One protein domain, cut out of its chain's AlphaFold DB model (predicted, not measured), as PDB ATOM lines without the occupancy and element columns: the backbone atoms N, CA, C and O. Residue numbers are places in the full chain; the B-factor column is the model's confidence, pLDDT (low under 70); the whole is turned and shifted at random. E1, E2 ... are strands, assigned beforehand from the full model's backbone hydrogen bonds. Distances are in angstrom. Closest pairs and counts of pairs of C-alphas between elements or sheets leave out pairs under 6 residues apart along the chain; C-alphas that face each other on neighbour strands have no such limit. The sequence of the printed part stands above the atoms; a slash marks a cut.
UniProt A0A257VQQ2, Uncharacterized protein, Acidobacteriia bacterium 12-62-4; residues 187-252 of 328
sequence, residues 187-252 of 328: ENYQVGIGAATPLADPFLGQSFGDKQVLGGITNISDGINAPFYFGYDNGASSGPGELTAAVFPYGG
ATOM      1  N   GLU A 187     240.205 242.387 198.448       86.81
ATOM      2  CA  GLU A 187     239.997 241.042 197.928       86.81
ATOM      3  C   GLU A 187     238.916 241.020 196.843       86.81
ATOM      4  O   GLU A 187     237.724 240.827 197.095       86.81
ATOM      5  N   ASN A 188     239.360 241.167 195.602       91.06
ATOM      6  CA  ASN A 188     238.510 241.074 194.430       91.06
ATOM      7  C   ASN A 188     239.251 240.286 193.354       91.06
ATOM      8  O   ASN A 188     240.124 240.819 192.674       91.06
ATOM      9  N   TYR A 189     238.953 238.995 193.252       93.81
ATOM     10  CA  TYR A 189     239.703 238.081 192.402       93.81
ATOM     11  C   TYR A 189     238.886 237.655 191.191       93.81
ATOM     12  O   TYR A 189     237.754 237.185 191.330       93.81
ATOM     13  N   GLN A 190     239.505 237.751 190.019       95.38
ATOM     14  CA  GLN A 190     239.045 237.131 188.785       95.38
ATOM     15  C   GLN A 190     239.914 235.913 188.472       95.38
ATOM     16  O   GLN A 190     241.138 235.950 188.610       95.38
ATOM     17  N   VAL A 191     239.270 234.831 188.045       96.44
ATOM     18  CA  VAL A 191     239.896 233.546 187.748       96.44
ATOM     19  C   VAL A 191     239.721 233.239 186.266       96.44
ATOM     20  O   VAL A 191     238.614 233.280 185.735       96.44
ATOM     21  N   GLY A 192     240.829 232.947 185.589       94.00
ATOM     22  CA  GLY A 192     240.843 232.531 184.191       94.00
ATOM     23  C   GLY A 192     241.026 231.025 184.084       94.00
ATOM     24  O   GLY A 192     242.030 230.496 184.558       94.00
ATOM     25  N   ILE A 193     240.092 230.339 183.430       94.12
ATOM     26  CA  ILE A 193     240.169 228.901 183.150       94.12
ATOM     27  C   ILE A 193     240.442 228.709 181.659       94.12
ATOM     28  O   ILE A 193     239.787 229.312 180.811       94.12
ATOM     29  N   GLY A 194     241.440 227.886 181.343       90.75
ATOM     30  CA  GLY A 194     241.795 227.542 179.974       90.75
ATOM     31  C   GLY A 194     240.694 226.750 179.269       90.75
ATOM     32  O   GLY A 194     239.861 226.091 179.898       90.75
ATOM     33  N   ALA A 195     240.715 226.793 177.937       89.88
ATOM     34  CA  ALA A 195     239.839 225.970 177.113       89.88
ATOM     35  C   ALA A 195     240.072 224.471 177.369       89.88
ATOM     36  O   ALA A 195     241.157 224.055 177.789       89.88
ATOM     37  N   ALA A 196     239.046 223.664 177.099       91.12
ATOM     38  CA  ALA A 196     239.155 222.214 177.174       91.12
ATOM     39  C   ALA A 196     240.209 221.710 176.176       91.12
ATOM     40  O   ALA A 196     240.195 222.076 175.001       91.12
ATOM     41  N   THR A 197     241.136 220.886 176.660       91.69
ATOM     42  CA  THR A 197     242.188 220.253 175.855       91.69
ATOM     43  C   THR A 197     242.267 218.764 176.176       91.69
ATOM     44  O   THR A 197     242.048 218.396 177.333       91.69
ATOM     45  N   PRO A 198     242.641 217.903 175.215       93.00
ATOM     46  CA  PRO A 198     242.783 216.478 175.473       93.00
ATOM     47  C   PRO A 198     243.752 216.169 176.625       93.00
ATOM     48  O   PRO A 198     244.847 216.739 176.751       93.00
ATOM     49  N   LEU A 199     243.342 215.233 177.474       93.56
ATOM     50  CA  LEU A 199     244.117 214.685 178.574       93.56
ATOM     51  C   LEU A 199     244.656 213.314 178.182       93.56
ATOM     52  O   LEU A 199     243.886 212.413 177.855       93.56
ATOM     53  N   ALA A 200     245.973 213.152 178.254       93.12
ATOM     54  CA  ALA A 200     246.630 211.875 178.014       93.12
ATOM     55  C   ALA A 200     247.493 211.489 179.215       93.12
ATOM     56  O   ALA A 200     248.105 212.358 179.835       93.12
ATOM     57  N   ASP A 201     247.550 210.201 179.553       92.81
ATOM     58  CA  ASP A 201     248.401 209.760 180.652       92.81
ATOM     59  C   ASP A 201     249.897 209.856 180.284       92.81
ATOM     60  O   ASP A 201     250.279 209.581 179.145       92.81
ATOM     61  N   PRO A 202     250.774 210.192 181.243       92.38
ATOM     62  CA  PRO A 202     252.199 210.396 180.983       92.38
ATOM     63  C   PRO A 202     253.023 209.100 180.877       92.38
ATOM     64  O   PRO A 202     254.247 209.172 180.764       92.38
ATOM     65  N   PHE A 203     252.403 207.920 180.984       92.62
ATOM     66  CA  PHE A 203     253.101 206.631 180.959       92.62
ATOM     67  C   PHE A 203     252.943 205.915 179.615       92.62
ATOM     68  O   PHE A 203     253.893 205.299 179.139       92.62
ATOM     69  N   LEU A 204     251.742 205.965 179.034       91.94
ATOM     70  CA  LEU A 204     251.369 205.272 177.800       91.94
ATOM     71  C   LEU A 204     250.744 206.194 176.743       91.94
ATOM     72  O   LEU A 204     250.547 205.748 175.615       91.94
ATOM     73  N   GLY A 205     250.406 207.443 177.084       90.38
ATOM     74  CA  GLY A 205     249.728 208.371 176.175       90.38
ATOM     75  C   GLY A 205     248.256 208.030 175.907       90.38
ATOM     76  O   GLY A 205     247.695 208.496 174.917       90.38
ATOM     77  N   GLN A 206     247.615 207.211 176.748       91.69
ATOM     78  CA  GLN A 206     246.199 206.868 176.616       91.69
ATOM     79  C   GLN A 206     245.317 208.068 176.955       91.69
ATOM     80  O   GLN A 206     245.612 208.820 177.880       91.69
ATOM     81  N   SER A 207     244.210 208.220 176.225       92.75
ATOM     82  CA  SER A 207     243.252 209.308 176.439       92.75
ATOM     83  C   SER A 207     242.422 209.108 177.711       92.75
ATOM     84  O   SER A 207     241.925 208.015 177.982       92.75
ATOM     85  N   PHE A 208     242.237 210.199 178.455       93.25
ATOM     86  CA  PHE A 208     241.395 210.307 179.648       93.25
ATOM     87  C   PHE A 208     240.300 211.378 179.480       93.25
ATOM     88  O   PHE A 208     239.822 211.939 180.465       93.25
ATOM     89  N   GLY A 209     239.889 211.640 178.235       92.44
ATOM     90  CA  GLY A 209     238.942 212.704 177.897       92.44
ATOM     91  C   GLY A 209     239.628 214.063 177.830       92.44
ATOM     92  O   GLY A 209     240.797 214.139 177.462       92.44
ATOM     93  N   ASP A 210     238.912 215.120 178.202       92.25
ATOM     94  CA  ASP A 210     239.431 216.485 178.192       92.25
ATOM     95  C   ASP A 210     239.709 216.996 179.608       92.25
ATOM     96  O   ASP A 210     239.096 216.573 180.591       92.25
ATOM     97  N   LYS A 211     240.629 217.954 179.697       92.00
ATOM     98  CA  LYS A 211     240.919 218.740 180.894       92.00
ATOM     99  C   LYS A 211     240.751 220.227 180.610       92.00
ATOM    100  O   LYS A 211     241.058 220.705 179.517       92.00
ATOM    101  N   GLN A 212     240.358 220.968 181.634       93.00
ATOM    102  CA  GLN A 212     240.543 222.413 181.708       93.00
ATOM    103  C   GLN A 212     241.545 222.708 182.816       93.00
ATOM    104  O   GLN A 212     241.719 221.917 183.740       93.00
ATOM    105  N   VAL A 213     242.274 223.809 182.693       93.81
ATOM    106  CA  VAL A 213     243.357 224.161 183.616       93.81
ATOM    107  C   VAL A 213     243.175 225.586 184.113       93.81
ATOM    108  O   VAL A 213     242.620 226.422 183.405       93.81
ATOM    109  N   LEU A 214     243.645 225.877 185.322       95.19
ATOM    110  CA  LEU A 214     243.668 227.232 185.857       95.19
ATOM    111  C   LEU A 214     244.702 228.060 185.089       95.19
ATOM    112  O   LEU A 214     245.888 227.878 185.290       95.19
ATOM    113  N   GLY A 215     244.278 228.961 184.208       94.12
ATOM    114  CA  GLY A 215     245.188 229.797 183.416       94.12
ATOM    115  C   GLY A 215     245.770 230.971 184.205       94.12
ATOM    116  O   GLY A 215     246.928 231.337 184.000       94.12
ATOM    117  N   GLY A 216     244.996 231.545 185.130       95.25
ATOM    118  CA  GLY A 216     245.491 232.623 185.974       95.25
ATOM    119  C   GLY A 216     244.514 233.135 187.025       95.25
ATOM    120  O   GLY A 216     243.327 232.810 187.012       95.25
ATOM    121  N   ILE A 217     245.045 233.941 187.943       95.94
ATOM    122  CA  ILE A 217     244.287 234.633 188.994       95.94
ATOM    123  C   ILE A 217     244.738 236.090 189.023       95.94
ATOM    124  O   ILE A 217     245.923 236.359 189.215       95.94
ATOM    125  N   THR A 218     243.796 237.016 188.899       95.31
ATOM    126  CA  THR A 218     244.050 238.461 188.942       95.31
ATOM    127  C   THR A 218     243.331 239.064 190.135       95.31
ATOM    128  O   THR A 218     242.136 238.824 190.299       95.31
ATOM    129  N   ASN A 219     244.021 239.867 190.947       92.38
ATOM    130  CA  ASN A 219     243.321 240.802 191.821       92.38
ATOM    131  C   ASN A 219     242.937 242.024 190.979       92.38
ATOM    132  O   ASN A 219     243.813 242.734 190.502       92.38
ATOM    133  N   ILE A 220     241.643 242.245 190.760       89.50
ATOM    134  CA  ILE A 220     241.150 243.320 189.887       89.50
ATOM    135  C   ILE A 220     240.913 244.647 190.627       89.50
ATOM    136  O   ILE A 220     240.394 245.607 190.058       89.50
ATOM    137  N   SER A 221     241.261 244.707 191.916       85.50
ATOM    138  CA  SER A 221     241.137 245.898 192.762       85.50
ATOM    139  C   SER A 221     242.476 246.530 193.148       85.50
ATOM    140  O   SER A 221     242.471 247.557 193.822       85.50
ATOM    141  N   ASP A 222     243.611 245.978 192.708       80.62
ATOM    142  CA  ASP A 222     244.945 246.531 192.996       80.62
ATOM    143  C   ASP A 222     245.357 247.689 192.060       80.62
ATOM    144  O   ASP A 222     246.362 248.354 192.301       80.62
ATOM    145  N   GLY A 223     244.576 247.950 191.003       78.06
ATOM    146  CA  GLY A 223     244.847 248.984 189.997       78.06
ATOM    147  C   GLY A 223     245.960 248.631 189.001       78.06
ATOM    148  O   GLY A 223     246.184 249.387 188.056       78.06
ATOM    149  N   ILE A 224     246.625 247.489 189.182       81.94
ATOM    150  CA  ILE A 224     247.705 246.976 188.331       81.94
ATOM    151  C   ILE A 224     247.168 245.865 187.423       81.94
ATOM    152  O   ILE A 224     247.572 245.772 186.263       81.94
ATOM    153  N   ASN A 225     246.219 245.061 187.919       82.50
ATOM    154  CA  ASN A 225     245.572 243.949 187.225       82.50
ATOM    155  C   ASN A 225     246.569 242.920 186.665       82.50
ATOM    156  O   ASN A 225     246.304 242.282 185.641       82.50
ATOM    157  N   ALA A 226     247.720 242.749 187.319       89.25
ATOM    158  CA  ALA A 226     248.714 241.776 186.894       89.25
ATOM    159  C   ALA A 226     248.356 240.374 187.432       89.25
ATOM    160  O   ALA A 226     248.227 240.194 188.646       89.25
ATOM    161  N   PRO A 227     248.173 239.365 186.561       92.31
ATOM    162  CA  PRO A 227     247.771 238.033 186.989       92.31
ATOM    163  C   PRO A 227     248.948 237.218 187.531       92.31
ATOM    164  O   PRO A 227     250.080 237.324 187.057       92.31
ATOM    165  N   PHE A 228     248.650 236.286 188.434       94.88
ATOM    166  CA  PHE A 228     249.381 235.022 188.444       94.88
ATOM    167  C   PHE A 228     249.043 234.270 187.158       94.88
ATOM    168  O   PHE A 228     247.860 234.085 186.874       94.88
ATOM    169  N   TYR A 229     250.045 233.816 186.410       94.81
ATOM    170  CA  TYR A 229     249.846 232.983 185.219       94.81
ATOM    171  C   TYR A 229     250.402 231.581 185.442       94.81
ATOM    172  O   TYR A 229     251.479 231.421 186.018       94.81
ATOM    173  N   PHE A 230     249.694 230.570 184.951       95.44
ATOM    174  CA  PHE A 230     250.062 229.171 185.135       95.44
ATOM    175  C   PHE A 230     250.235 228.469 183.787       95.44
ATOM    176  O   PHE A 230     249.332 228.444 182.950       95.44
ATOM    177  N   GLY A 231     251.419 227.895 183.582       93.56
ATOM    178  CA  GLY A 231     251.765 227.104 182.404       93.56
ATOM    179  C   GLY A 231     251.699 225.613 182.703       93.56
ATOM    180  O   GLY A 231     251.957 225.188 183.829       93.56
ATOM    181  N   TYR A 232     251.374 224.817 181.689       93.12
ATOM    182  CA  TYR A 232     251.150 223.382 181.831       93.12
ATOM    183  C   TYR A 232     251.907 222.583 180.781       93.12
ATOM    184  O   TYR A 232     252.180 223.084 179.688       93.12
ATOM    185  N   ASP A 233     252.196 221.324 181.103       87.31
ATOM    186  CA  ASP A 233     252.641 220.301 180.165       87.31
ATOM    187  C   ASP A 233     251.469 219.927 179.253       87.31
ATOM    188  O   ASP A 233     250.713 218.966 179.450       87.31
ATOM    189  N   ASN A 234     251.287 220.820 178.292       69.88
ATOM    190  CA  ASN A 234     250.453 220.687 177.132       69.88
ATOM    191  C   ASN A 234     251.414 220.815 175.951       69.88
ATOM    192  O   ASN A 234     251.614 221.913 175.428       69.88
ATOM    193  N   GLY A 235     251.991 219.705 175.482       53.44
ATOM    194  CA  GLY A 235     252.295 219.646 174.051       53.44
ATOM    195  C   GLY A 235     251.031 220.117 173.322       53.44
ATOM    196  O   GLY A 235     249.940 219.750 173.751       53.44
ATOM    197  N   ALA A 236     251.150 221.003 172.330       42.81
ATOM    198  CA  ALA A 236     250.100 221.923 171.855       42.81
ATOM    199  C   ALA A 236     248.750 221.312 171.374       42.81
ATOM    200  O   ALA A 236     247.964 221.989 170.717       42.81
ATOM    201  N   SER A 237     248.447 220.042 171.652       61.75
ATOM    202  CA  SER A 237     247.201 219.345 171.311       61.75
ATOM    203  C   SER A 237     246.824 218.188 172.264       61.75
ATOM    204  O   SER A 237     245.702 217.699 172.182       61.75
ATOM    205  N   SER A 238     247.709 217.737 173.166       76.56
ATOM    206  CA  SER A 238     247.434 216.708 174.186       76.56
ATOM    207  C   SER A 238     248.593 216.609 175.189       76.56
ATOM    208  O   SER A 238     249.746 216.865 174.848       76.56
ATOM    209  N   GLY A 239     248.306 216.249 176.443       88.12
ATOM    210  CA  GLY A 239     249.356 216.080 177.457       88.12
ATOM    211  C   GLY A 239     248.831 215.728 178.849       88.12
ATOM    212  O   GLY A 239     247.608 215.730 179.059       88.12
ATOM    213  N   PRO A 240     249.727 215.469 179.815       91.81
ATOM    214  CA  PRO A 240     249.355 215.049 181.164       91.81
ATOM    215  C   PRO A 240     248.763 216.170 182.021       91.81
ATOM    216  O   PRO A 240     248.206 215.881 183.081       91.81
ATOM    217  N   GLY A 241     248.839 217.432 181.577       91.62
ATOM    218  CA  GLY A 241     248.256 218.570 182.294       91.62
ATOM    219  C   GLY A 241     248.973 218.911 183.598       91.62
ATOM    220  O   GLY A 241     248.369 219.470 184.513       91.62
ATOM    221  N   GLU A 242     250.249 218.554 183.701       93.69
ATOM    222  CA  GLU A 242     251.086 218.860 184.860       93.69
ATOM    223  C   GLU A 242     251.489 220.341 184.842       93.69
ATOM    224  O   GLU A 242     251.799 220.879 183.787       93.69
ATOM    225  N   LEU A 243     251.474 221.029 185.983       94.69
ATOM    226  CA  LEU A 243     251.850 222.443 186.074       94.69
ATOM    227  C   LEU A 243     253.360 222.591 185.854       94.69
ATOM    228  O   LEU A 243     254.149 222.114 186.670       94.69
ATOM    229  N   THR A 244     253.765 223.276 184.789       94.69
ATOM    230  CA  THR A 244     255.174 223.484 184.412       94.69
ATOM    231  C   THR A 244     255.669 224.894 184.702       94.69
ATOM    232  O   THR A 244     256.882 225.110 184.740       94.69
ATOM    233  N   ALA A 245     254.770 225.854 184.932       94.88
ATOM    234  CA  ALA A 245     255.145 227.225 185.252       94.88
ATOM    235  C   ALA A 245     254.129 227.919 186.164       94.88
ATOM    236  O   ALA A 245     252.926 227.727 186.024       94.88
ATOM    237  N   ALA A 246     254.624 228.785 187.043       95.88
ATOM    238  CA  ALA A 246     253.853 229.794 187.752       95.88
ATOM    239  C   ALA A 246     254.609 231.124 187.647       95.88
ATOM    240  O   ALA A 246     255.731 231.238 188.141       95.88
ATOM    241  N   VAL A 247     254.012 232.108 186.982       95.44
ATOM    242  CA  VAL A 247     254.550 233.463 186.810       95.44
ATOM    243  C   VAL A 247     253.818 234.389 187.769       95.44
ATOM    244  O   VAL A 247     252.593 234.320 187.883       95.44
ATOM    245  N   PHE A 248     254.566 235.231 188.477       94.19
ATOM    246  CA  PHE A 248     254.013 236.118 189.496       94.19
ATOM    247  C   PHE A 248     253.608 237.471 188.889       94.19
ATOM    248  O   PHE A 248     254.231 237.905 187.916       94.19
ATOM    249  N   PRO A 249     252.625 238.175 189.488       91.12
ATOM    250  CA  PRO A 249     252.125 239.461 188.992       91.12
ATOM    251  C   PRO A 249     253.212 240.495 188.669       91.12
ATOM    252  O   PRO A 249     253.150 241.187 187.660       91.12
ATOM    253  N   TYR A 250     254.251 240.575 189.499       87.38
ATOM    254  CA  TYR A 250     255.321 241.572 189.369       87.38
ATOM    255  C   TYR A 250     256.565 241.035 188.653       87.38
ATOM    256  O   TYR A 250     257.657 241.593 188.767       87.38
ATOM    257  N   GLY A 251     256.399 239.945 187.906       87.81
ATOM    258  CA  GLY A 251     257.481 239.230 187.256       87.81
ATOM    259  C   GLY A 251     258.114 238.171 188.152       87.81
ATOM    260  O   GLY A 251     257.737 237.953 189.301       87.81
ATOM    261  N   GLY A 252     259.086 237.479 187.571       92.44
ATOM    262  CA  GLY A 252     259.642 236.263 188.135       92.44
ATOM    263  C   GLY A 252     258.734 235.051 187.922       92.44
ATOM    264  O   GLY A 252     257.533 235.163 187.667       92.44
TER     265      GLY A 252
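What this domain is: This is residues 187 to 252 of the 328 residues of an uncharacterized protein of Acidobacteriia bacterium 12-62-4 (UniProt A0A257VQQ2). One twisted sheet of four antiparallel strands, E1, E4, E5 and E6, makes a long wall, and the small hairpin of E2 and E3 lengthens it at one end, with E3 running on into E4. No named helix covers either face. The printed part has 66 residues with six named strands, E1 to E6 in chain order; the larger sheet's order is E1 - E4 - E5 - E6, all antiparallel. The class is all strand, though just 31 of the 66 printed residues are in named strands. The whole is a loose rod, with a radius of gyration of the C-alphas of 14.1 A and spans of 45 by 22 by 17 A.

Where its parts are: Find C-alpha 188 at (238.510, 241.074, 194.430); from there E1, residues 188 to 193, runs 16.7 A. Beside it look for E4, residues 214 to 219, 14.8 A long from C-alpha 214 at (243.668, 227.232, 185.857). Next come E5, residues 228 to 232, 13.5 A long, and E6, residues 243 to 247, which ends with C-alpha 247 at (254.550, 233.463, 186.810). The smaller sheet holds E2, residues 197 to 200, and E3, residues 207 to 211.

How they stand to each other: Begin at E1 and E4, antiparallel at 163 degrees: N 190 and O 218 are 2.9 A apart, within hydrogen-bond range. On the other side of E4 is E5, at 175 degrees, a hairpin with E4; check N 228 and O 217, 2.8 A. E5 and E6 form another hairpin, at 156 degrees, with N 247 and O 229 at 2.8 A. The pairing of E5 is staggered: it pairs with E4 over residues 228 to 229 and with E6 over residues 229 to 232. E4, E5 and E6 are a meander, each strand the antiparallel neighbour of the one before. E1 and E6 are the edge strands, and they are apart. From edge to edge the strands' lines turn by 37 degrees. Now look at the hairpin of E2 and E3, antiparallel at 144 degrees, where N 199 and O 209 are 2.8 A apart. E3 runs on into E4 across a break of 2 residues, at 15 degrees.

The domain as a whole: The two C-alphas farthest apart are those of Leu 204 and Gly 223, 45.8 A. The printed part has no cut. The links E1 to E2 and E3 to E4 are tight, the others are short, and no link is long. The mean pLDDT of the printed part is 89.4; look for low confidence at residues 234 to 237, which are under 70.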